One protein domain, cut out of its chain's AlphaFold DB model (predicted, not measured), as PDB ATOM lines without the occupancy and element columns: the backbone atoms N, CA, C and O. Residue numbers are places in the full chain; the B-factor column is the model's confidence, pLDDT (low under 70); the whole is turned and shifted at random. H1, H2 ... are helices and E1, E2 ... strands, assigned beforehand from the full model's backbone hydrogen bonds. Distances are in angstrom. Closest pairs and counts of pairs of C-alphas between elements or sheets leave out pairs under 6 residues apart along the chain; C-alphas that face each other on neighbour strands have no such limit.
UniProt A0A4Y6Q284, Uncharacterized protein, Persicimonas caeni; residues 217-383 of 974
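Overview. This is residues 217 to 383 of the 974 residues of an uncharacterized protein of Persicimonas caeni (UniProt A0A4Y6Q284). A strongly twisted sheet of five strands curls round the long helix H3, while H1 crosses the sheet's other face. H4 packs on H3, on the side away from the sheet, and the hairpin of H6 and H7 lies beyond it. The printed part has 167 residues with seven named helices and five named strands, in the order E1 E2 H1 E3 E4 H2 E5 H3 H4 H5 H6 H7. The mixed sheet runs E2 E1 E3 E4 E5, and the class is mixed, helices and strands. The whole is compact, with a radius of gyration of the C-alphas of 14.9 A and spans of 41 by 33 by 30 A.

Arrangement. Start at E1, residues 219 to 224, parallel to its neighbour E2, residues 239 to 244; N 221 and O 240 are 2.9 A apart. E1 is also parallel to E3, residues 266 to 270, with N 222 and O 266 at 2.9 A. E3 and E4, residues 274 to 278, form a hairpin, with N 269 and O 276 at 2.9 A. E5, residues 305 to 308, is antiparallel to E4, with N 275 and O 307 at 2.8 A. H1, residues 252 to 262, is on the sheet at a height of 8.8 A and runs across the strands, at 85 degrees to E3 on the local plane. E2, H1 and E3 make a split strand-helix-strand unit, two strands running the same way with E1 between them, and its crossover is right-handed. H3, residues 312 to 327, is on the opposite face, which gives three layers; the closest C-alphas of H3 and E3 are Ala 323 and Ala 266, 5.2 A apart. H3 touches H4, residues 330 to 343, in a helical hairpin at a shallow tilt of 18 degrees, closest at C-alphas 314 and 340, 4.8 A. With residues 337 to 341 alone, H4 touches H5, residues 348 to 356, closest at C-alphas 341 and 350, 5.3 A; H5 only grazes the sheet. H2, residues 299 to 302, only just touches H5, with 3 pairs of C-alphas within 8 A, closest at 300 and 356, 4.5 A. H6, residues 358 to 363, and H7, residues 367 to 376, form a helical hairpin at 5 degrees, closest at C-alphas 358 and 370, 4.4 A. Every O i to N i+4 pair is within hydrogen-bond range in H1, H3, H4, H5, H6 and H7; H2 is too short for one.

Along the chain. Find C-alpha 219 at (15.544, -60.187, 47.060), where E1 begins its 16.3 A. H3 runs 22.6 A from C-alpha 312 at (4.563, -45.476, 39.723), and H4 19.8 A. H7 ends at C-alpha 376, (22.834, -30.373, 42.645).

Size, cuts and confidence. The C-alphas farthest apart are those of Ser 272 and Asn 291, 45.5 A. The printed part has no cut. The links E1 to E2 and E4 to H2 are long; in the latter, residues 287 to 288 pair antiparallel with 295 to 296. The mean pLDDT of the printed part is 89.0, and residues 291 to 293 are under 70.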
ATOM      1  N   PRO A 217      21.957 -61.490  43.914       78.50
ATOM      2  CA  PRO A 217      21.256 -61.992  45.085       78.50
ATOM      3  C   PRO A 217      19.742 -61.903  44.887       78.50
ATOM      4  O   PRO A 217      19.243 -60.903  44.355       78.50
ATOM      5  N   HIS A 218      19.039 -62.947  45.327       82.94
ATOM      6  CA  HIS A 218      17.582 -62.969  45.403       82.94
ATOM      7  C   HIS A 218      17.130 -61.962  46.463       82.94
ATOM      8  O   HIS A 218      17.730 -61.890  47.537       82.94
ATOM      9  N   ALA A 219      16.093 -61.186  46.159       87.56
ATOM     10  CA  ALA A 219      15.544 -60.187  47.060       87.56
ATOM     11  C   ALA A 219      14.087 -60.496  47.412       87.56
ATOM     12  O   ALA A 219      13.297 -60.906  46.563       87.56
ATOM     13  N   ARG A 220      13.716 -60.256  48.667       90.06
ATOM     14  CA  ARG A 220      12.336 -60.381  49.149       90.06
ATOM     15  C   ARG A 220      11.752 -59.015  49.458       90.06
ATOM     16  O   ARG A 220      12.365 -58.227  50.168       90.06
ATOM     17  N   VAL A 221      10.555 -58.727  48.970       93.56
ATOM     18  CA  VAL A 221       9.886 -57.445  49.213       93.56
ATOM     19  C   VAL A 221       8.574 -57.707  49.929       93.56
ATOM     20  O   VAL A 221       7.700 -58.362  49.370       93.56
ATOM     21  N   LEU A 222       8.419 -57.182  51.146       94.62
ATOM     22  CA  LEU A 222       7.133 -57.179  51.835       94.62
ATOM     23  C   LEU A 222       6.325 -55.965  51.384       94.62
ATOM     24  O   LEU A 222       6.662 -54.829  51.718       94.62
ATOM     25  N   LEU A 223       5.257 -56.217  50.634       95.12
ATOM     26  CA  LEU A 223       4.257 -55.217  50.293       95.12
ATOM     27  C   LEU A 223       3.131 -55.252  51.322       95.12
ATOM     28  O   LEU A 223       2.589 -56.319  51.630       95.12
ATOM     29  N   ASP A 224       2.740 -54.075  51.804       93.88
ATOM     30  CA  ASP A 224       1.527 -53.942  52.594       93.88
ATOM     31  C   ASP A 224       0.330 -54.483  51.800       93.88
ATOM     32  O   ASP A 224       0.213 -54.266  50.592       93.88
ATOM     33  N   THR A 225      -0.584 -55.175  52.472       89.50
ATOM     34  CA  THR A 225      -1.871 -55.603  51.905       89.50
ATOM     35  C   THR A 225      -2.637 -54.491  51.176       89.50
ATOM     36  O   THR A 225      -3.365 -54.782  50.230       89.50
ATOM     37  N   GLN A 226      -2.451 -53.227  51.570       88.00
ATOM     38  CA  GLN A 226      -3.080 -52.055  50.949       88.00
ATOM     39  C   GLN A 226      -2.365 -51.561  49.680       88.00
ATOM     40  O   GLN A 226      -2.862 -50.663  48.992       88.00
ATOM     41  N   CYS A 227      -1.192 -52.109  49.357       89.06
ATOM     42  CA  CYS A 227      -0.447 -51.716  48.173       89.06
ATOM     43  C   CYS A 227      -1.101 -52.227  46.882       89.06
ATOM     44  O   CYS A 227      -1.503 -53.394  46.811       89.06
ATOM     45  N   PRO A 228      -1.166 -51.382  45.828       82.88
ATOM     46  CA  PRO A 228      -1.498 -51.864  44.494       82.88
ATOM     47  C   PRO A 228      -0.431 -52.855  44.014       82.88
ATOM     48  O   PRO A 228       0.671 -52.904  44.562       82.88
ATOM     49  N   ASP A 229      -0.735 -53.607  42.959       82.81
ATOM     50  CA  ASP A 229       0.270 -54.436  42.296       82.81
ATOM     51  C   ASP A 229       1.369 -53.537  41.718       82.81
ATOM     52  O   ASP A 229       1.153 -52.784  40.765       82.81
ATOM     53  N   ILE A 230       2.543 -53.582  42.347       87.12
ATOM     54  CA  ILE A 230       3.763 -52.946  41.859       87.12
ATOM     55  C   ILE A 230       4.462 -53.983  40.981       87.12
ATOM     56  O   ILE A 230       4.825 -55.057  41.462       87.12
ATOM     57  N   ASP A 231       4.628 -53.678  39.695       87.44
ATOM     58  CA  ASP A 231       5.312 -54.571  38.762       87.44
ATOM     59  C   ASP A 231       6.820 -54.571  39.044       87.44
ATOM     60  O   ASP A 231       7.534 -53.641  38.688       87.44
ATOM     61  N   LEU A 232       7.303 -55.623  39.703       89.44
ATOM     62  CA  LEU A 232       8.727 -55.841  39.977       89.44
ATOM     63  C   LEU A 232       9.336 -56.905  39.050       89.44
ATOM     64  O   LEU A 232      10.469 -57.342  39.268       89.44
ATOM     65  N   THR A 233       8.609 -57.335  38.010       82.00
ATOM     66  CA  THR A 233       9.056 -58.400  37.093       82.00
ATOM     67  C   THR A 233      10.271 -57.984  36.267       82.00
ATOM     68  O   THR A 233      11.069 -58.828  35.865       82.00
ATOM     69  N   ARG A 234      10.467 -56.674  36.077       79.38
ATOM     70  CA  ARG A 234      11.599 -56.076  35.350       79.38
ATOM     71  C   ARG A 234      12.832 -55.845  36.229       79.38
ATOM     72  O   ARG A 234      13.665 -54.989  35.932       79.38
ATOM     73  N   SER A 235      12.956 -56.588  37.327       88.00
ATOM     74  CA  SER A 235      14.112 -56.524  38.216       88.00
ATOM     75  C   SER A 235      15.301 -57.326  37.683       88.00
ATOM     76  O   SER A 235      15.157 -58.440  37.181       88.00
ATOM     77  N   ILE A 236      16.509 -56.786  37.865       88.06
ATOM     78  CA  ILE A 236      17.754 -57.510  37.598       88.06
ATOM     79  C   ILE A 236      17.899 -58.644  38.606       88.06
ATOM     80  O   ILE A 236      18.377 -59.727  38.274       88.06
ATOM     81  N   GLN A 237      17.413 -58.420  39.825       86.88
ATOM     82  CA  GLN A 237      17.384 -59.397  40.896       86.88
ATOM     83  C   GLN A 237      16.154 -60.289  40.776       86.88
ATOM     84  O   GLN A 237      15.086 -59.812  40.393       86.88
ATOM     85  N   PRO A 238      16.256 -61.584  41.099       85.75
ATOM     86  CA  PRO A 238      15.068 -62.371  41.388       85.75
ATOM     87  C   PRO A 238      14.324 -61.703  42.552       85.75
ATOM     88  O   PRO A 238      14.951 -61.435  43.576       85.75
ATOM     89  N   ILE A 239      13.037 -61.386  42.380       88.25
ATOM     90  CA  ILE A 239      12.215 -60.770  43.428       88.25
ATOM     91  C   ILE A 239      11.097 -61.724  43.821       88.25
ATOM     92  O   ILE A 239      10.304 -62.142  42.980       88.25
ATOM     93  N   GLU A 240      11.000 -62.000  45.113       88.69
ATOM     94  CA  GLU A 240       9.833 -62.617  45.725       88.69
ATOM     95  C   GLU A 240       9.016 -61.552  46.458       88.69
ATOM     96  O   GLU A 240       9.538 -60.799  47.283       88.69
ATOM     97  N   ILE A 241       7.724 -61.488  46.145       91.19
ATOM     98  CA  ILE A 241       6.792 -60.545  46.756       91.19
ATOM     99  C   ILE A 241       6.061 -61.254  47.893       91.19
ATOM    100  O   ILE A 241       5.306 -62.197  47.668       91.19
ATOM    101  N   LEU A 242       6.264 -60.763  49.109       90.88
ATOM    102  CA  LEU A 242       5.524 -61.150  50.301       90.88
ATOM    103  C   LEU A 242       4.395 -60.140  50.524       90.88
ATOM    104  O   LEU A 242       4.562 -58.951  50.245       90.88
ATOM    105  N   ARG A 243       3.252 -60.586  51.052       91.94
ATOM    106  CA  ARG A 243       2.158 -59.691  51.460       91.94
ATOM    107  C   ARG A 243       1.866 -59.840  52.940       91.94
ATOM    108  O   ARG A 243       1.726 -60.954  53.433       91.94
ATOM    109  N   GLY A 244       1.748 -58.714  53.628       90.56
ATOM    110  CA  GLY A 244       1.470 -58.669  55.060       90.56
ATOM    111  C   GLY A 244       1.258 -57.241  55.536       90.56
ATOM    112  O   GLY A 244       1.178 -56.325  54.725       90.56
ATOM    113  N   THR A 245       1.142 -57.041  56.843       89.81
ATOM    114  CA  THR A 245       1.039 -55.697  57.428       89.81
ATOM    115  C   THR A 245       2.434 -55.106  57.607       89.81
ATOM    116  O   THR A 245       3.326 -55.793  58.106       89.81
ATOM    117  N   VAL A 246       2.626 -53.839  57.224       88.75
ATOM    118  CA  VAL A 246       3.896 -53.124  57.416       88.75
ATOM    119  C   VAL A 246       3.702 -51.977  58.405       88.75
ATOM    120  O   VAL A 246       3.027 -50.989  58.109       88.75
ATOM    121  N   ASP A 247       4.332 -52.075  59.576       83.62
ATOM    122  CA  ASP A 247       4.260 -51.033  60.602       83.62
ATOM    123  C   ASP A 247       4.934 -49.723  60.151       83.62
ATOM    124  O   ASP A 247       6.013 -49.697  59.550       83.62
ATOM    125  N   ALA A 248       4.313 -48.591  60.493       74.62
ATOM    126  CA  ALA A 248       4.730 -47.252  60.066       74.62
ATOM    127  C   ALA A 248       5.954 -46.687  60.827       74.62
ATOM    128  O   ALA A 248       6.026 -45.484  61.074       74.62
ATOM    129  N   SER A 249       6.920 -47.524  61.221       85.94
ATOM    130  CA  SER A 249       8.101 -47.032  61.936       85.94
ATOM    131  C   SER A 249       9.046 -46.237  61.024       85.94
ATOM    132  O   SER A 249       9.316 -46.596  59.876       85.94
ATOM    133  N   GLU A 250       9.599 -45.154  61.569       87.25
ATOM    134  CA  GLU A 250      10.711 -44.409  60.972       87.25
ATOM    135  C   GLU A 250      12.069 -44.799  61.575       87.25
ATOM    136  O   GLU A 250      13.113 -44.321  61.128       87.25
ATOM    137  N   HIS A 251      12.078 -45.630  62.623       90.00
ATOM    138  CA  HIS A 251      13.282 -45.939  63.379       90.00
ATOM    139  C   HIS A 251      14.048 -47.106  62.732       90.00
ATOM    140  O   HIS A 251      13.507 -48.209  62.661       90.00
ATOM    141  N   PRO A 252      15.336 -46.948  62.358       90.44
ATOM    142  CA  PRO A 252      16.077 -47.989  61.635       90.44
ATOM    143  C   PRO A 252      16.135 -49.355  62.327       90.44
ATOM    144  O   PRO A 252      16.109 -50.377  61.656       90.44
ATOM    145  N   VAL A 253      16.182 -49.381  63.665       89.44
ATOM    146  CA  VAL A 253      16.166 -50.638  64.441       89.44
ATOM    147  C   VAL A 253      14.830 -51.375  64.335       89.44
ATOM    148  O   VAL A 253      14.836 -52.589  64.214       89.44
ATOM    149  N   GLU A 254      13.701 -50.665  64.327       91.19
ATOM    150  CA  GLU A 254      12.384 -51.308  64.196       91.19
ATOM    151  C   GLU A 254      12.108 -51.735  62.755       91.19
ATOM    152  O   GLU A 254      11.497 -52.770  62.529       91.19
ATOM    153  N   ILE A 255      12.591 -50.963  61.777       92.38
ATOM    154  CA  ILE A 255      12.565 -51.368  60.366       92.38
ATOM    155  C   ILE A 255      13.351 -52.672  60.190       92.38
ATOM    156  O   ILE A 255      12.890 -53.584  59.509       92.38
ATOM    157  N   GLU A 256      14.524 -52.776  60.819       89.62
ATOM    158  CA  GLU A 256      15.301 -54.012  60.811       89.62
ATOM    159  C   GLU A 256      14.554 -55.148  61.519       89.62
ATOM    160  O   GLU A 256      14.459 -56.225  60.951       89.62
ATOM    161  N   GLU A 257      13.984 -54.917  62.704       88.38
ATOM    162  CA  GLU A 257      13.185 -55.903  63.447       88.38
ATOM    163  C   GLU A 257      12.022 -56.446  62.607       88.38
ATOM    164  O   GLU A 257      11.882 -57.659  62.471       88.38
ATOM    165  N   ALA A 258      11.234 -55.566  61.984       89.62
ATOM    166  CA  ALA A 258      10.114 -55.944  61.128       89.62
ATOM    167  C   ALA A 258      10.580 -56.716  59.884       89.62
ATOM    168  O   ALA A 258       9.962 -57.705  59.489       89.62
ATOM    169  N   ALA A 259      11.696 -56.303  59.281       89.62
ATOM    170  CA  ALA A 259      12.265 -56.985  58.128       89.62
ATOM    171  C   ALA A 259      12.874 -58.341  58.474       89.62
ATOM    172  O   ALA A 259      12.765 -59.269  57.671       89.62
ATOM    173  N   ILE A 260      13.475 -58.472  59.660       83.81
ATOM    174  CA  ILE A 260      13.853 -59.763  60.221       83.81
ATOM    175  C   ILE A 260      12.587 -60.569  60.409       83.81
ATOM    176  O   ILE A 260      12.467 -61.567  59.731       83.81
ATOM    177  N   ALA A 261      11.603 -60.142  61.198       82.75
ATOM    178  CA  ALA A 261      10.385 -60.913  61.447       82.75
ATOM    179  C   ALA A 261       9.719 -61.422  60.153       82.75
ATOM    180  O   ALA A 261       9.414 -62.607  60.051       82.75
ATOM    181  N   ALA A 262       9.607 -60.573  59.128       84.75
ATOM    182  CA  ALA A 262       9.021 -60.927  57.836       84.75
ATOM    183  C   ALA A 262       9.951 -61.695  56.878       84.75
ATOM    184  O   ALA A 262       9.485 -62.220  55.868       84.75
ATOM    185  N   GLY A 263      11.262 -61.739  57.136       83.25
ATOM    186  CA  GLY A 263      12.244 -62.315  56.215       83.25
ATOM    187  C   GLY A 263      12.346 -61.549  54.891       83.25
ATOM    188  O   GLY A 263      12.494 -62.170  53.840       83.25
ATOM    189  N   ALA A 264      12.236 -60.218  54.930       89.75
ATOM    190  CA  ALA A 264      12.191 -59.338  53.758       89.75
ATOM    191  C   ALA A 264      13.454 -58.469  53.635       89.75
ATOM    192  O   ALA A 264      14.053 -58.111  54.641       89.75
ATOM    193  N   ASP A 265      13.860 -58.094  52.424       90.56
ATOM    194  CA  ASP A 265      14.933 -57.129  52.129       90.56
ATOM    195  C   ASP A 265      14.431 -55.695  51.980       90.56
ATOM    196  O   ASP A 265      15.196 -54.765  52.186       90.56
ATOM    197  N   ALA A 266      13.165 -55.499  51.633       94.56
ATOM    198  CA  ALA A 266      12.539 -54.184  51.586       94.56
ATOM    199  C   ALA A 266      11.118 -54.268  52.137       94.56
ATOM    200  O   ALA A 266      10.426 -55.266  51.920       94.56
ATOM    201  N   LEU A 267      10.685 -53.214  52.826       96.44
ATOM    202  CA  LEU A 267       9.316 -53.084  53.317       96.44
ATOM    203  C   LEU A 267       8.652 -51.912  52.601       96.44
ATOM    204  O   LEU A 267       9.234 -50.830  52.491       96.44
ATOM    205  N   VAL A 268       7.440 -52.127  52.103       96.75
ATOM    206  CA  VAL A 268       6.697 -51.127  51.339       96.75
ATOM    207  C   VAL A 268       5.327 -50.967  51.955       96.75
ATOM    208  O   VAL A 268       4.529 -51.898  51.976       96.75
ATOM    209  N   ARG A 269       5.047 -49.758  52.423       94.69
ATOM    210  CA  ARG A 269       3.759 -49.382  52.989       94.69
ATOM    211  C   ARG A 269       3.046 -48.446  52.031       94.69
ATOM    212  O   ARG A 269       3.634 -47.461  51.590       94.69
ATOM    213  N   CYS A 270       1.778 -48.708  51.751       92.12
ATOM    214  CA  CYS A 270       0.972 -47.852  50.891       92.12
ATOM    215  C   CYS A 270      -0.178 -47.247  51.687       92.12
ATOM    216  O   CYS A 270      -1.065 -47.956  52.145       92.12
ATOM    217  N   ALA A 271      -0.150 -45.927  51.840       88.38
ATOM    218  CA  ALA A 271      -1.277 -45.134  52.308       88.38
ATOM    219  C   ALA A 271      -2.152 -44.695  51.113       88.38
ATOM    220  O   ALA A 271      -1.890 -45.063  49.962       88.38
ATOM    221  N   SER A 272      -3.205 -43.908  51.369       82.69
ATOM    222  CA  SER A 272      -4.145 -43.469  50.326       82.69
ATOM    223  C   SER A 272      -3.446 -42.764  49.155       82.69
ATOM    224  O   SER A 272      -3.666 -43.159  48.012       82.69
ATOM    225  N   GLU A 273      -2.539 -41.825  49.450       88.75
ATOM    226  CA  GLU A 273      -1.854 -40.967  48.460       88.75
ATOM    227  C   GLU A 273      -0.327 -41.161  48.409       88.75
ATOM    228  O   GLU A 273       0.361 -40.592  47.565       88.75
ATOM    229  N   GLU A 274       0.235 -41.959  49.315       92.00
ATOM    230  CA  GLU A 274       1.681 -42.024  49.533       92.00
ATOM    231  C   GLU A 274       2.152 -43.471  49.633       92.00
ATOM    232  O   GLU A 274       1.537 -44.295  50.311       92.00
ATOM    233  N   VAL A 275       3.277 -43.770  48.990       93.50
ATOM    234  CA  VAL A 275       4.003 -45.027  49.159       93.50
ATOM    235  C   VAL A 275       5.295 -44.747  49.913       93.50
ATOM    236  O   VAL A 275       6.124 -43.942  49.481       93.50
ATOM    237  N   THR A 276       5.461 -45.419  51.049       95.25
ATOM    238  CA  THR A 276       6.662 -45.373  51.875       95.25
ATOM    239  C   THR A 276       7.487 -46.638  51.652       95.25
ATOM    240  O   THR A 276       7.011 -47.741  51.903       95.25
ATOM    241  N   VAL A 277       8.738 -46.478  51.229       95.81
ATOM    242  CA  VAL A 277       9.722 -47.555  51.080       95.81
ATOM    243  C   VAL A 277      10.713 -47.478  52.240       95.81
ATOM    244  O   VAL A 277      11.329 -46.435  52.468       95.81
ATOM    245  N   GLN A 278      10.867 -48.564  52.988       96.00
ATOM    246  CA  GLN A 278      11.797 -48.674  54.111       96.00
ATOM    247  C   GLN A 278      12.950 -49.616  53.744       96.00
ATOM    248  O   GLN A 278      12.738 -50.658  53.120       96.00
ATOM    249  N   VAL A 279      14.166 -49.246  54.155       93.62
ATOM    250  CA  VAL A 279      15.400 -49.982  53.843       93.62
ATOM    251  C   VAL A 279      16.023 -50.525  55.130       93.62
ATOM    252  O   VAL A 279      16.639 -49.762  55.879       93.62
ATOM    253  N   PRO A 280      15.901 -51.833  55.397       91.06
ATOM    254  CA  PRO A 280      16.699 -52.521  56.405       91.06
ATOM    255  C   PRO A 280      18.188 -52.362  56.079       91.06
ATOM    256  O   PRO A 280      18.589 -52.463  54.918       91.06
ATOM    257  N   MET A 281      19.025 -52.115  57.083       87.38
ATOM    258  CA  MET A 281      20.454 -51.840  56.872       87.38
ATOM    259  C   MET A 281      21.380 -52.264  58.020       87.38
ATOM    260  O   MET A 281      22.597 -52.293  57.830       87.38
ATOM    261  N   LEU A 282      20.860 -52.560  59.214       84.38
ATOM    262  CA  LEU A 282      21.692 -52.764  60.402       84.38
ATOM    263  C   LEU A 282      22.472 -54.075  60.320       84.38
ATOM    264  O   LEU A 282      23.684 -54.079  60.557       84.38
ATOM    265  N   PHE A 283      21.801 -55.153  59.911       79.69
ATOM    266  CA  PHE A 283      22.390 -56.478  59.724       79.69
ATOM    267  C   PHE A 283      22.449 -56.868  58.244       79.69
ATOM    268  O   PHE A 283      22.489 -58.043  57.905       79.69
ATOM    269  N   ARG A 284      22.501 -55.882  57.341       82.06
ATOM    270  CA  ARG A 284      22.612 -56.091  55.887       82.06
ATOM    271  C   ARG A 284      24.056 -55.979  55.388       82.06
ATOM    272  O   ARG A 284      24.925 -55.507  56.131       82.06
ATOM    273  N   PRO A 285      24.375 -56.436  54.163       80.00
ATOM    274  CA  PRO A 285      25.698 -56.258  53.576       80.00
ATOM    275  C   PRO A 285      26.127 -54.785  53.554       80.00
ATOM    276  O   PRO A 285      25.317 -53.878  53.375       80.00
ATOM    277  N   ARG A 286      27.426 -54.542  53.749       81.94
ATOM    278  CA  ARG A 286      27.995 -53.189  53.706       81.94
ATOM    279  C   ARG A 286      28.222 -52.757  52.260       81.94
ATOM    280  O   ARG A 286      28.601 -53.570  51.419       81.94
ATOM    281  N   LEU A 287      28.095 -51.460  52.006       84.69
ATOM    282  CA  LEU A 287      28.695 -50.849  50.828       84.69
ATOM    283  C   LEU A 287      30.216 -50.873  50.986       84.69
ATOM    284  O   LEU A 287      30.731 -50.702  52.094       84.69
ATOM    285  N   GLN A 288      30.934 -51.050  49.881       82.94
ATOM    286  CA  GLN A 288      32.390 -50.994  49.866       82.94
ATOM    287  C   GLN A 288      32.881 -50.371  48.568       82.94
ATOM    288  O   GLN A 288      32.405 -50.705  47.486       82.94
ATOM    289  N   VAL A 289      33.873 -49.493  48.686       82.25
ATOM    290  CA  VAL A 289      34.601 -48.953  47.540       82.25
ATOM    291  C   VAL A 289      35.729 -49.916  47.168       82.25
ATOM    292  O   VAL A 289      36.596 -50.228  47.993       82.25
ATOM    293  N   THR A 290      35.741 -50.369  45.915       70.81
ATOM    294  CA  THR A 290      36.739 -51.315  45.396       70.81
ATOM    295  C   THR A 290      38.171 -50.833  45.658       70.81
ATOM    296  O   THR A 290      38.492 -49.668  45.443       70.81
ATOM    297  N   ASN A 291      39.050 -51.746  46.092       65.19
ATOM    298  CA  ASN A 291      40.478 -51.501  46.360       65.19
ATOM    299  C   ASN A 291      40.792 -50.489  47.478       65.19
ATOM    300  O   ASN A 291      41.939 -50.066  47.605       65.19
ATOM    301  N   THR A 292      39.824 -50.144  48.332       68.50
ATOM    302  CA  THR A 292      40.066 -49.277  49.495       68.50
ATOM    303  C   THR A 292      39.533 -49.882  50.788       68.50
ATOM    304  O   THR A 292      38.875 -50.923  50.795       68.50
ATOM    305  N   SER A 293      39.842 -49.226  51.906       66.44
ATOM    306  CA  SER A 293      39.278 -49.547  53.217       66.44
ATOM    307  C   SER A 293      37.920 -48.891  53.474       66.44
ATOM    308  O   SER A 293      37.393 -49.050  54.569       66.44
ATOM    309  N   ALA A 294      37.376 -48.104  52.539       79.06
ATOM    310  CA  ALA A 294      36.096 -47.446  52.756       79.06
ATOM    311  C   ALA A 294      34.955 -48.462  52.619       79.06
ATOM    312  O   ALA A 294      34.673 -48.968  51.530       79.06
ATOM    313  N   SER A 295      34.306 -48.740  53.747       82.00
ATOM    314  CA  SER A 295      33.097 -49.547  53.856       82.00
ATOM    315  C   SER A 295      32.117 -48.907  54.833       82.00
ATOM    316  O   SER A 295      32.503 -48.067  55.642       82.00
ATOM    317  N   GLY A 296      30.843 -49.280  54.760       80.00
ATOM    318  CA  GLY A 296      29.840 -48.794  55.706       80.00
ATOM    319  C   GLY A 296      28.413 -49.123  55.293       80.00
ATOM    320  O   GLY A 296      28.170 -49.656  54.210       80.00
ATOM    321  N   VAL A 297      27.462 -48.811  56.171       84.75
ATOM    322  CA  VAL A 297      26.028 -48.938  55.866       84.75
ATOM    323  C   VAL A 297      25.538 -47.703  55.092       84.75
ATOM    324  O   VAL A 297      26.038 -46.601  55.342       84.75
ATOM    325  N   PRO A 298      24.580 -47.838  54.159       88.50
ATOM    326  CA  PRO A 298      24.069 -46.707  53.383       88.50
ATOM    327  C   PRO A 298      23.414 -45.652  54.287       88.50
ATOM    328  O   PRO A 298      22.416 -45.926  54.946       88.50
ATOM    329  N   TYR A 299      23.935 -44.423  54.301       91.56
ATOM    330  CA  TYR A 299      23.401 -43.339  55.138       91.56
ATOM    331  C   TYR A 299      21.930 -43.020  54.833       91.56
ATOM    332  O   TYR A 299      21.142 -42.814  55.754       91.56
ATOM    333  N   GLY A 300      21.537 -43.036  53.555       89.81
ATOM    334  CA  GLY A 300      20.149 -42.813  53.134       89.81
ATOM    335  C   GLY A 300      19.146 -43.889  53.562       89.81
ATOM    336  O   GLY A 300      17.951 -43.652  53.435       89.81
ATOM    337  N   ALA A 301      19.588 -45.029  54.110       89.50
ATOM    338  CA  ALA A 301      18.702 -46.040  54.701       89.50
ATOM    339  C   ALA A 301      18.317 -45.729  56.162       89.50
ATOM    340  O   ALA A 301      17.477 -46.395  56.754       89.50
ATOM    341  N   MET A 302      18.886 -44.676  56.758       89.88
ATOM    342  CA  MET A 302      18.558 -44.242  58.121       89.88
ATOM    343  C   MET A 302      17.136 -43.663  58.267       89.88
ATOM    344  O   MET A 302      16.751 -43.321  59.387       89.88
ATOM    345  N   ARG A 303      16.392 -43.484  57.167       90.50
ATOM    346  CA  ARG A 303      15.002 -43.004  57.149       90.50
ATOM    347  C   ARG A 303      14.220 -43.624  55.986       90.50
ATOM    348  O   ARG A 303      14.821 -43.870  54.941       90.50
ATOM    349  N   PRO A 304      12.891 -43.779  56.119       93.50
ATOM    350  CA  PRO A 304      12.036 -44.189  55.012       93.50
ATOM    351  C   PRO A 304      11.984 -43.160  53.873       93.50
ATOM    352  O   PRO A 304      12.207 -41.955  54.059       93.50
ATOM    353  N   TRP A 305      11.649 -43.637  52.678       94.06
ATOM    354  CA  TRP A 305      11.490 -42.824  51.479       94.06
ATOM    355  C   TRP A 305      10.032 -42.756  51.071       94.06
ATOM    356  O   TRP A 305       9.362 -43.776  50.988       94.06
ATOM    357  N   SER A 306       9.571 -41.552  50.776       93.44
ATOM    358  CA  SER A 306       8.166 -41.269  50.533       93.44
ATOM    359  C   SER A 306       7.962 -40.737  49.130       93.44
ATOM    360  O   SER A 306       8.616 -39.764  48.731       93.44
ATOM    361  N   PHE A 307       7.035 -41.358  48.414       93.38
ATOM    362  CA  PHE A 307       6.685 -41.015  47.046       93.38
ATOM    363  C   PHE A 307       5.176 -40.883  46.909       93.38
ATOM    364  O   PHE A 307       4.417 -41.607  47.551       93.38
ATOM    365  N   ALA A 308       4.753 -39.970  46.040       91.25
ATOM    366  CA  ALA A 308       3.357 -39.868  45.655       91.25
ATOM    367  C   ALA A 308       2.954 -41.133  44.880       91.25
ATOM    368  O   ALA A 308       3.705 -41.604  44.017       91.25
ATOM    369  N   LYS A 309       1.798 -41.709  45.214       87.06
ATOM    370  CA  LYS A 309       1.342 -43.011  44.700       87.06
ATOM    371  C   LYS A 309       1.159 -43.025  43.179       87.06
ATOM    372  O   LYS A 309       1.336 -44.060  42.538       87.06
ATOM    373  N   GLU A 310       0.830 -41.881  42.590       88.56
ATOM    374  CA  GLU A 310       0.702 -41.682  41.149       88.56
ATOM    375  C   GLU A 310       2.040 -41.792  40.403       88.56
ATOM    376  O   GLU A 310       2.054 -42.147  39.222       88.56
ATOM    377  N   ASN A 311       3.176 -41.571  41.077       91.50
ATOM    378  CA  ASN A 311       4.499 -41.709  40.471       91.50
ATOM    379  C   ASN A 311       4.989 -43.165  40.515       91.50
ATOM    380  O   ASN A 311       5.956 -43.510  41.200       91.50
ATOM    381  N   ARG A 312       4.306 -44.027  39.756       91.56
ATOM    382  CA  ARG A 312       4.563 -45.476  39.723       91.56
ATOM    383  C   ARG A 312       6.015 -45.821  39.395       91.56
ATOM    384  O   ARG A 312       6.580 -46.687  40.049       91.56
ATOM    385  N   ALA A 313       6.625 -45.114  38.443       91.19
ATOM    386  CA  ALA A 313       8.006 -45.364  38.033       91.19
ATOM    387  C   ALA A 313       9.007 -45.077  39.164       91.19
ATOM    388  O   ALA A 313       9.934 -45.858  39.363       91.19
ATOM    389  N   ALA A 314       8.810 -43.992  39.925       92.38
ATOM    390  CA  ALA A 314       9.666 -43.678  41.067       92.38
ATOM    391  C   ALA A 314       9.472 -44.670  42.218       92.38
ATOM    392  O   ALA A 314      10.450 -45.046  42.861       92.38
ATOM    393  N   VAL A 315       8.232 -45.107  42.464       93.62
ATOM    394  CA  VAL A 315       7.924 -46.133  43.470       93.62
ATOM    395  C   VAL A 315       8.592 -47.458  43.107       93.62
ATOM    396  O   VAL A 315       9.335 -47.996  43.921       93.62
ATOM    397  N   GLU A 316       8.385 -47.957  41.887       94.62
ATOM    398  CA  GLU A 316       8.980 -49.205  41.397       94.62
ATOM    399  C   GLU A 316      10.506 -49.186  41.545       94.62
ATOM    400  O   GLU A 316      11.088 -50.054  42.198       94.62
ATOM    401  N   SER A 317      11.168 -48.148  41.023       94.12
ATOM    402  CA  SER A 317      12.623 -48.048  41.110       94.12
ATOM    403  C   SER A 317      13.120 -47.858  42.543       94.12
ATOM    404  O   SER A 317      14.202 -48.341  42.865       94.12
ATOM    405  N   ALA A 318      12.356 -47.199  43.420       95.25
ATOM    406  CA  ALA A 318      12.718 -47.053  44.827       95.25
ATOM    407  C   ALA A 318      12.620 -48.379  45.594       95.25
ATOM    408  O   ALA A 318      13.482 -48.664  46.423       95.25
ATOM    409  N   VAL A 319      11.614 -49.208  45.299       96.25
ATOM    410  CA  VAL A 319      11.489 -50.558  45.869       96.25
ATOM    411  C   VAL A 319      12.658 -51.438  45.423       96.25
ATOM    412  O   VAL A 319      13.295 -52.084  46.255       96.25
ATOM    413  N   LEU A 320      13.002 -51.408  44.133       95.44
ATOM    414  CA  LEU A 320      14.145 -52.155  43.597       95.44
ATOM    415  C   LEU A 320      15.483 -51.639  44.142       95.44
ATOM    416  O   LEU A 320      16.361 -52.430  44.479       95.44
ATOM    417  N   LEU A 321      15.625 -50.322  44.312       95.62
ATOM    418  CA  LEU A 321      16.770 -49.707  44.981       95.62
ATOM    419  C   LEU A 321      16.911 -50.208  46.424       95.62
ATOM    420  O   LEU A 321      18.010 -50.588  46.823       95.62
ATOM    421  N   ALA A 322      15.822 -50.221  47.198       95.12
ATOM    422  CA  ALA A 322      15.817 -50.716  48.573       95.12
ATOM    423  C   ALA A 322      16.267 -52.183  48.636       95.12
ATOM    424  O   ALA A 322      17.224 -52.502  49.340       95.12
ATOM    425  N   ALA A 323      15.660 -53.040  47.811       93.06
ATOM    426  CA  ALA A 323      16.025 -54.448  47.691       93.06
ATOM    427  C   ALA A 323      17.509 -54.639  47.314       93.06
ATOM    428  O   ALA A 323      18.224 -55.428  47.938       93.06
ATOM    429  N   SER A 324      18.018 -53.870  46.346       91.62
ATOM    430  CA  SER A 324      19.426 -53.927  45.934       91.62
ATOM    431  C   SER A 324      20.390 -53.469  47.028       91.62
ATOM    432  O   SER A 324      21.460 -54.059  47.183       91.62
ATOM    433  N   LEU A 325      20.035 -52.444  47.811       91.00
ATOM    434  CA  LEU A 325      20.859 -51.998  48.937       91.00
ATOM    435  C   LEU A 325      20.927 -53.056  50.035       91.00
ATOM    436  O   LEU A 325      22.023 -53.396  50.481       91.00
ATOM    437  N   SER A 326      19.782 -53.606  50.435       87.75
ATOM    438  CA  SER A 326      19.692 -54.566  51.539       87.75
ATOM    439  C   SER A 326      20.273 -55.939  51.195       87.75
ATOM    440  O   SER A 326      20.704 -56.659  52.091       87.75
ATOM    441  N   THR A 327      20.394 -56.267  49.907       84.31
ATOM    442  CA  THR A 327      21.090 -57.475  49.428       84.31
ATOM    443  C   THR A 327      22.566 -57.242  49.079       84.31
ATOM    444  O   THR A 327      23.313 -58.207  48.879       84.31
ATOM    445  N   GLY A 328      23.033 -55.989  49.042       82.62
ATOM    446  CA  GLY A 328      24.413 -55.624  48.693       82.62
ATOM    447  C   GLY A 328      24.722 -55.619  47.190       82.62
ATOM    448  O   GLY A 328      25.894 -55.614  46.807       82.62
ATOM    449  N   ALA A 329      23.705 -55.611  46.327       85.06
ATOM    450  CA  ALA A 329      23.851 -55.519  44.877       85.06
ATOM    451  C   ALA A 329      24.192 -54.076  44.445       85.06
ATOM    452  O   ALA A 329      23.382 -53.379  43.843       85.06
ATOM    453  N   GLY A 330      25.407 -53.606  44.758       87.06
ATOM    454  CA  GLY A 330      25.794 -52.194  44.615       87.06
ATOM    455  C   GLY A 330      25.637 -51.603  43.205       87.06
ATOM    456  O   GLY A 330      25.203 -50.462  43.072       87.06
ATOM    457  N   VAL A 331      25.935 -52.374  42.149       88.81
ATOM    458  CA  VAL A 331      25.753 -51.925  40.751       88.81
ATOM    459  C   VAL A 331      24.267 -51.784  40.402       88.81
ATOM    460  O   VAL A 331      23.881 -50.803  39.770       88.81
ATOM    461  N   ALA A 332      23.428 -52.721  40.855       90.94
ATOM    462  CA  ALA A 332      21.978 -52.646  40.684       90.94
ATOM    463  C   ALA A 332      21.383 -51.476  41.483       90.94
ATOM    464  O   ALA A 332      20.586 -50.711  40.949       90.94
ATOM    465  N   ALA A 333      21.838 -51.270  42.724       93.31
ATOM    466  CA  ALA A 333      21.419 -50.146  43.555       93.31
ATOM    467  C   ALA A 333      21.754 -48.796  42.900       93.31
ATOM    468  O   ALA A 333      20.904 -47.919  42.835       93.31
ATOM    469  N   ASP A 334      22.960 -48.622  42.355       94.12
ATOM    470  CA  ASP A 334      23.327 -47.414  41.600       94.12
ATOM    471  C   ASP A 334      22.429 -47.195  40.368       94.12
ATOM    472  O   ASP A 334      21.954 -46.081  40.137       94.12
ATOM    473  N   PHE A 335      22.125 -48.259  39.618       94.50
ATOM    474  CA  PHE A 335      21.207 -48.188  38.481       94.50
ATOM    475  C   PHE A 335      19.789 -47.768  38.899       94.50
ATOM    476  O   PHE A 335      19.222 -46.843  38.315       94.50
ATOM    477  N   TYR A 336      19.216 -48.391  39.930       95.50
ATOM    478  CA  TYR A 336      17.875 -48.050  40.408       95.50
ATOM    479  C   TYR A 336      17.810 -46.688  41.105       95.50
ATOM    480  O   TYR A 336      16.782 -46.010  41.026       95.50
ATOM    481  N   LEU A 337      18.910 -46.226  41.710       96.06
ATOM    482  CA  LEU A 337      19.038 -44.851  42.185       96.06
ATOM    483  C   LEU A 337      18.933 -43.868  41.015       96.06
ATOM    484  O   LEU A 337      18.105 -42.961  41.067       96.06
ATOM    485  N   GLU A 338      19.697 -44.074  39.939       95.19
ATOM    486  CA  GLU A 338      19.621 -43.241  38.731       95.19
ATOM    487  C   GLU A 338      18.191 -43.208  38.157       95.19
ATOM    488  O   GLU A 338      17.676 -42.131  37.848       95.19
ATOM    489  N   ARG A 339      17.506 -44.359  38.101       93.75
ATOM    490  CA  ARG A 339      16.100 -44.454  37.660       93.75
ATOM    491  C   ARG A 339      15.136 -43.689  38.565       93.75
ATOM    492  O   ARG A 339      14.296 -42.950  38.057       93.75
ATOM    493  N   THR A 340      15.299 -43.798  39.881       94.69
ATOM    494  CA  THR A 340      14.456 -43.094  40.859       94.69
ATOM    495  C   THR A 340      14.606 -41.578  40.733       94.69
ATOM    496  O   THR A 340      13.616 -40.847  40.747       94.69
ATOM    497  N   LEU A 341      15.837 -41.092  40.545       94.62
ATOM    498  CA  LEU A 341      16.116 -39.667  40.348       94.62
ATOM    499  C   LEU A 341      15.563 -39.138  39.015       94.62
ATOM    500  O   LEU A 341      15.131 -37.988  38.944       94.62
ATOM    501  N   LEU A 342      15.553 -39.967  37.968       92.38
ATOM    502  CA  LEU A 342      14.973 -39.631  36.666       92.38
ATOM    503  C   LEU A 342      13.441 -39.611  36.673       92.38
ATOM    504  O   LEU A 342      12.850 -38.814  35.951       92.38
ATOM    505  N   ALA A 343      12.803 -40.471  37.467       90.81
ATOM    506  CA  ALA A 343      11.347 -40.564  37.549       90.81
ATOM    507  C   ALA A 343      10.712 -39.455  38.411       90.81
ATOM    508  O   ALA A 343       9.521 -39.176  38.280       90.81
ATOM    509  N   ALA A 344      11.483 -38.814  39.295       86.12
ATOM    510  CA  ALA A 344      10.979 -37.793  40.218       86.12
ATOM    511  C   ALA A 344      11.910 -36.565  40.378       86.12
ATOM    512  O   ALA A 344      12.135 -36.131  41.513       86.12
ATOM    513  N   PRO A 345      12.445 -35.976  39.290       81.00
ATOM    514  CA  PRO A 345      13.594 -35.062  39.336       81.00
ATOM    515  C   PRO A 345      13.347 -33.765  40.118       81.00
ATOM    516  O   PRO A 345      14.275 -33.218  40.706       81.00
ATOM    517  N   GLU A 346      12.100 -33.297  40.170       79.19
ATOM    518  CA  GLU A 346      11.713 -32.044  40.834       79.19
ATOM    519  C   GLU A 346      11.258 -32.244  42.289       79.19
ATOM    520  O   GLU A 346      10.912 -31.293  42.993       79.19
ATOM    521  N   THR A 347      11.251 -33.485  42.781       79.25
ATOM    522  CA  THR A 347      10.787 -33.769  44.140       79.25
ATOM    523  C   THR A 347      11.877 -33.486  45.174       79.25
ATOM    524  O   THR A 347      13.054 -33.809  44.994       79.25
ATOM    525  N   LYS A 348      11.472 -32.966  46.342       86.19
ATOM    526  CA  LYS A 348      12.364 -32.869  47.513       86.19
ATOM    527  C   LYS A 348      12.951 -34.236  47.889       86.19
ATOM    528  O   LYS A 348      14.093 -34.302  48.343       86.19
ATOM    529  N   THR A 349      12.193 -35.315  47.670       88.81
ATOM    530  CA  THR A 349      12.645 -36.693  47.882       88.81
ATOM    531  C   THR A 349      13.828 -37.042  46.982       88.81
ATOM    532  O   THR A 349      14.832 -37.519  47.503       88.81
ATOM    533  N   ALA A 350      13.781 -36.750  45.678       89.56
ATOM    534  CA  ALA A 350      14.894 -37.037  44.769       89.56
ATOM    535  C   ALA A 350      16.165 -36.259  45.131       89.56
ATOM    536  O   ALA A 350      17.239 -36.852  45.222       89.56
ATOM    537  N   GLY A 351      16.055 -34.961  45.437       91.81
ATOM    538  CA  GLY A 351      17.197 -34.179  45.923       91.81
ATOM    539  C   GLY A 351      17.800 -34.766  47.207       91.81
ATOM    540  O   GLY A 351      19.016 -34.913  47.325       91.81
ATOM    541  N   ARG A 352      16.955 -35.182  48.159       92.81
ATOM    542  CA  ARG A 352      17.410 -35.852  49.384       92.81
ATOM    543  C   ARG A 352      18.110 -37.181  49.086       92.81
ATOM    544  O   ARG A 352      19.197 -37.396  49.609       92.81
ATOM    545  N   LEU A 353      17.540 -38.035  48.234       94.38
ATOM    546  CA  LEU A 353      18.139 -39.321  47.856       94.38
ATOM    547  C   LEU A 353      19.492 -39.133  47.168       94.38
ATOM    548  O   LEU A 353      20.460 -39.782  47.552       94.38
ATOM    549  N   ALA A 354      19.593 -38.195  46.222       94.62
ATOM    550  CA  ALA A 354      20.847 -37.875  45.545       94.62
ATOM    551  C   ALA A 354      21.955 -37.444  46.525       94.62
ATOM    552  O   ALA A 354      23.127 -37.737  46.300       94.62
ATOM    553  N   LEU A 355      21.589 -36.776  47.624       94.31
ATOM    554  CA  LEU A 355      22.510 -36.363  48.681       94.31
ATOM    555  C   LEU A 355      22.848 -37.493  49.667       94.31
ATOM    556  O   LEU A 355      24.010 -37.691  50.012       94.31
ATOM    557  N   GLU A 356      21.846 -38.212  50.165       93.50
ATOM    558  CA  GLU A 356      22.017 -39.206  51.230       93.50
ATOM    559  C   GLU A 356      22.553 -40.552  50.716       93.50
ATOM    560  O   GLU A 356      23.141 -41.311  51.488       93.50
ATOM    561  N   LEU A 357      22.414 -40.829  49.416       95.06
ATOM    562  CA  LEU A 357      22.889 -42.051  48.760       95.06
ATOM    563  C   LEU A 357      24.103 -41.825  47.848       95.06
ATOM    564  O   LEU A 357      24.454 -42.708  47.067       95.06
ATOM    565  N   MET A 358      24.826 -40.707  47.992       95.50
ATOM    566  CA  MET A 358      26.112 -40.486  47.300       95.50
ATOM    567  C   MET A 358      27.088 -41.667  47.473       95.50
ATOM    568  O   MET A 358      27.847 -41.996  46.563       95.50
ATOM    569  N   GLN A 359      27.058 -42.326  48.636       93.56
ATOM    570  CA  GLN A 359      27.894 -43.493  48.940       93.56
ATOM    571  C   GLN A 359      27.628 -44.671  47.992       93.56
ATOM    572  O   GLN A 359      28.561 -45.399  47.672       93.56
ATOM    573  N   VAL A 360      26.386 -44.839  47.524       94.00
ATOM    574  CA  VAL A 360      25.975 -45.938  46.634       94.00
ATOM    575  C   VAL A 360      26.663 -45.799  45.280       94.00
ATOM    576  O   VAL A 360      27.365 -46.710  44.851       94.00
ATOM    577  N   ALA A 361      26.548 -44.623  44.656       93.62
ATOM    578  CA  ALA A 361      27.192 -44.341  43.376       93.62
ATOM    579  C   ALA A 361      28.728 -44.406  43.477       93.62
ATOM    580  O   ALA A 361      29.386 -44.986  42.610       93.62
ATOM    581  N   ALA A 362      29.317 -43.887  44.562       91.88
ATOM    582  CA  ALA A 362      30.760 -43.979  44.794       91.88
ATOM    583  C   ALA A 362      31.237 -45.437  44.968       91.88
ATOM    584  O   ALA A 362      32.234 -45.828  44.363       91.88
ATOM    585  N   ALA A 363      30.508 -46.254  45.739       89.12
ATOM    586  CA  ALA A 363      30.795 -47.679  45.923       89.12
ATOM    587  C   ALA A 363      30.659 -48.478  44.618       89.12
ATOM    588  O   ALA A 363      31.452 -49.377  44.361       89.12
ATOM    589  N   ALA A 364      29.709 -48.105  43.757       89.50
ATOM    590  CA  ALA A 364      29.515 -48.695  42.434       89.50
ATOM    591  C   ALA A 364      30.525 -48.197  41.372       89.50
ATOM    592  O   ALA A 364      30.333 -48.423  40.171       89.50
ATOM    593  N   GLY A 365      31.585 -47.491  41.785       88.81
ATOM    594  CA  GLY A 365      32.655 -47.019  40.906       88.81
ATOM    595  C   GLY A 365      32.316 -45.771  40.085       88.81
ATOM    596  O   GLY A 365      33.032 -45.487  39.126       88.81
ATOM    597  N   ARG A 366      31.264 -45.021  40.449       91.88
ATOM    598  CA  ARG A 366      30.834 -43.757  39.810       91.88
ATOM    599  C   ARG A 366      30.905 -42.561  40.780       91.88
ATOM    600  O   ARG A 366      29.876 -41.935  41.066       91.88
ATOM    601  N   PRO A 367      32.095 -42.198  41.299       92.31
ATOM    602  CA  PRO A 367      32.269 -40.992  42.114       92.31
ATOM    603  C   PRO A 367      31.757 -39.713  41.428       92.31
ATOM    604  O   PRO A 367      31.323 -38.782  42.101       92.31
ATOM    605  N   GLU A 368      31.755 -39.678  40.098       93.31
ATOM    606  CA  GLU A 368      31.202 -38.612  39.266       93.31
ATOM    607  C   GLU A 368      29.696 -38.410  39.482       93.31
ATOM    608  O   GLU A 368      29.243 -37.288  39.714       93.31
ATOM    609  N   ALA A 369      28.924 -39.502  39.452       93.94
ATOM    610  CA  ALA A 369      27.478 -39.462  39.654       93.94
ATOM    611  C   ALA A 369      27.140 -39.030  41.086       93.94
ATOM    612  O   ALA A 369      26.294 -38.158  41.286       93.94
ATOM    613  N   ALA A 370      27.869 -39.572  42.070       94.56
ATOM    614  CA  ALA A 370      27.747 -39.181  43.472       94.56
ATOM    615  C   ALA A 370      27.973 -37.673  43.658       94.56
ATOM    616  O   ALA A 370      27.182 -36.982  44.300       94.56
ATOM    617  N   LEU A 371      29.051 -37.149  43.071       92.75
ATOM    618  CA  LEU A 371      29.416 -35.743  43.158       92.75
ATOM    619  C   LEU A 371      28.379 -34.830  42.494       92.75
ATOM    620  O   LEU A 371      27.990 -33.826  43.095       92.75
ATOM    621  N   ARG A 372      27.909 -35.188  41.289       92.50
ATOM    622  CA  ARG A 372      26.880 -34.432  40.562       92.50
ATOM    623  C   ARG A 372      25.586 -34.351  41.366       92.50
ATOM    624  O   ARG A 372      25.145 -33.245  41.684       92.50
ATOM    625  N   GLY A 373      25.050 -35.501  41.779       92.12
ATOM    626  CA  GLY A 373      23.815 -35.588  42.560       92.12
ATOM    627  C   GLY A 373      23.896 -34.804  43.871       92.12
ATOM    628  O   GLY A 373      23.052 -33.948  44.140       92.12
ATOM    629  N   GLY A 374      24.965 -35.003  44.648       92.44
ATOM    630  CA  GLY A 374      25.172 -34.290  45.908       92.44
ATOM    631  C   GLY A 374      25.343 -32.777  45.745       92.44
ATOM    632  O   GLY A 374      24.860 -31.998  46.575       92.44
ATOM    633  N   ARG A 375      26.016 -32.321  44.678       90.94
ATOM    634  CA  ARG A 375      26.190 -30.889  44.402       90.94
ATOM    635  C   ARG A 375      24.879 -30.232  43.993       90.94
ATOM    636  O   ARG A 375      24.581 -29.156  44.513       90.94
ATOM    637  N   ALA A 376      24.128 -30.865  43.097       90.69
ATOM    638  CA  ALA A 376      22.834 -30.373  42.645       90.69
ATOM    639  C   ALA A 376      21.821 -30.324  43.799       90.69
ATOM    640  O   ALA A 376      21.208 -29.288  44.023       90.69
ATOM    641  N   ALA A 377      21.761 -31.368  44.631       91.25
ATOM    642  CA  ALA A 377      20.920 -31.411  45.831       91.25
ATOM    643  C   ALA A 377      21.289 -30.378  46.917       91.25
ATOM    644  O   ALA A 377      20.537 -30.147  47.866       91.25
ATOM    645  N   THR A 378      22.475 -29.770  46.822       91.06
ATOM    646  CA  THR A 378      22.967 -28.748  47.756       91.06
ATOM    647  C   THR A 378      23.225 -27.405  47.078       91.06
ATOM    648  O   THR A 378      23.930 -26.568  47.644       91.06
ATOM    649  N   SER A 379      22.676 -27.181  45.881       85.62
ATOM    650  CA  SER A 379      22.865 -25.949  45.104       85.62
ATOM    651  C   SER A 379      22.441 -24.699  45.883       85.62
ATOM    652  O   SER A 379      23.177 -23.718  45.894       85.62
ATOM    653  N   GLU A 380      21.330 -24.780  46.616       83.88
ATOM    654  CA  GLU A 380      20.763 -23.691  47.425       83.88
ATOM    655  C   GLU A 380      21.415 -23.541  48.815       83.88
ATOM    656  O   GLU A 380      21.127 -22.606  49.561       83.88
ATOM    657  N   ALA A 381      22.295 -24.467  49.212       84.12
ATOM    658  CA  ALA A 381      22.889 -24.456  50.543       84.12
ATOM    659  C   ALA A 381      24.110 -23.523  50.610       84.12
ATOM    660  O   ALA A 381      25.179 -23.849  50.092       84.12
ATOM    661  N   TRP A 382      23.989 -22.424  51.363       78.56
ATOM    662  CA  TRP A 382      25.081 -21.464  51.596       78.56
ATOM    663  C   TRP A 382      26.359 -22.119  52.171       78.56
ATOM    664  O   TRP A 382      27.477 -21.784  51.786       78.56
ATOM    665  N   HIS A 383      26.209 -23.130  53.039       85.06
ATOM    666  CA  HIS A 383      27.318 -23.913  53.599       85.06
ATOM    667  C   HIS A 383      27.128 -25.423  53.401       85.06
ATOM    668  O   HIS A 383      26.947 -26.174  54.361       85.06
TER     669      HIS A 383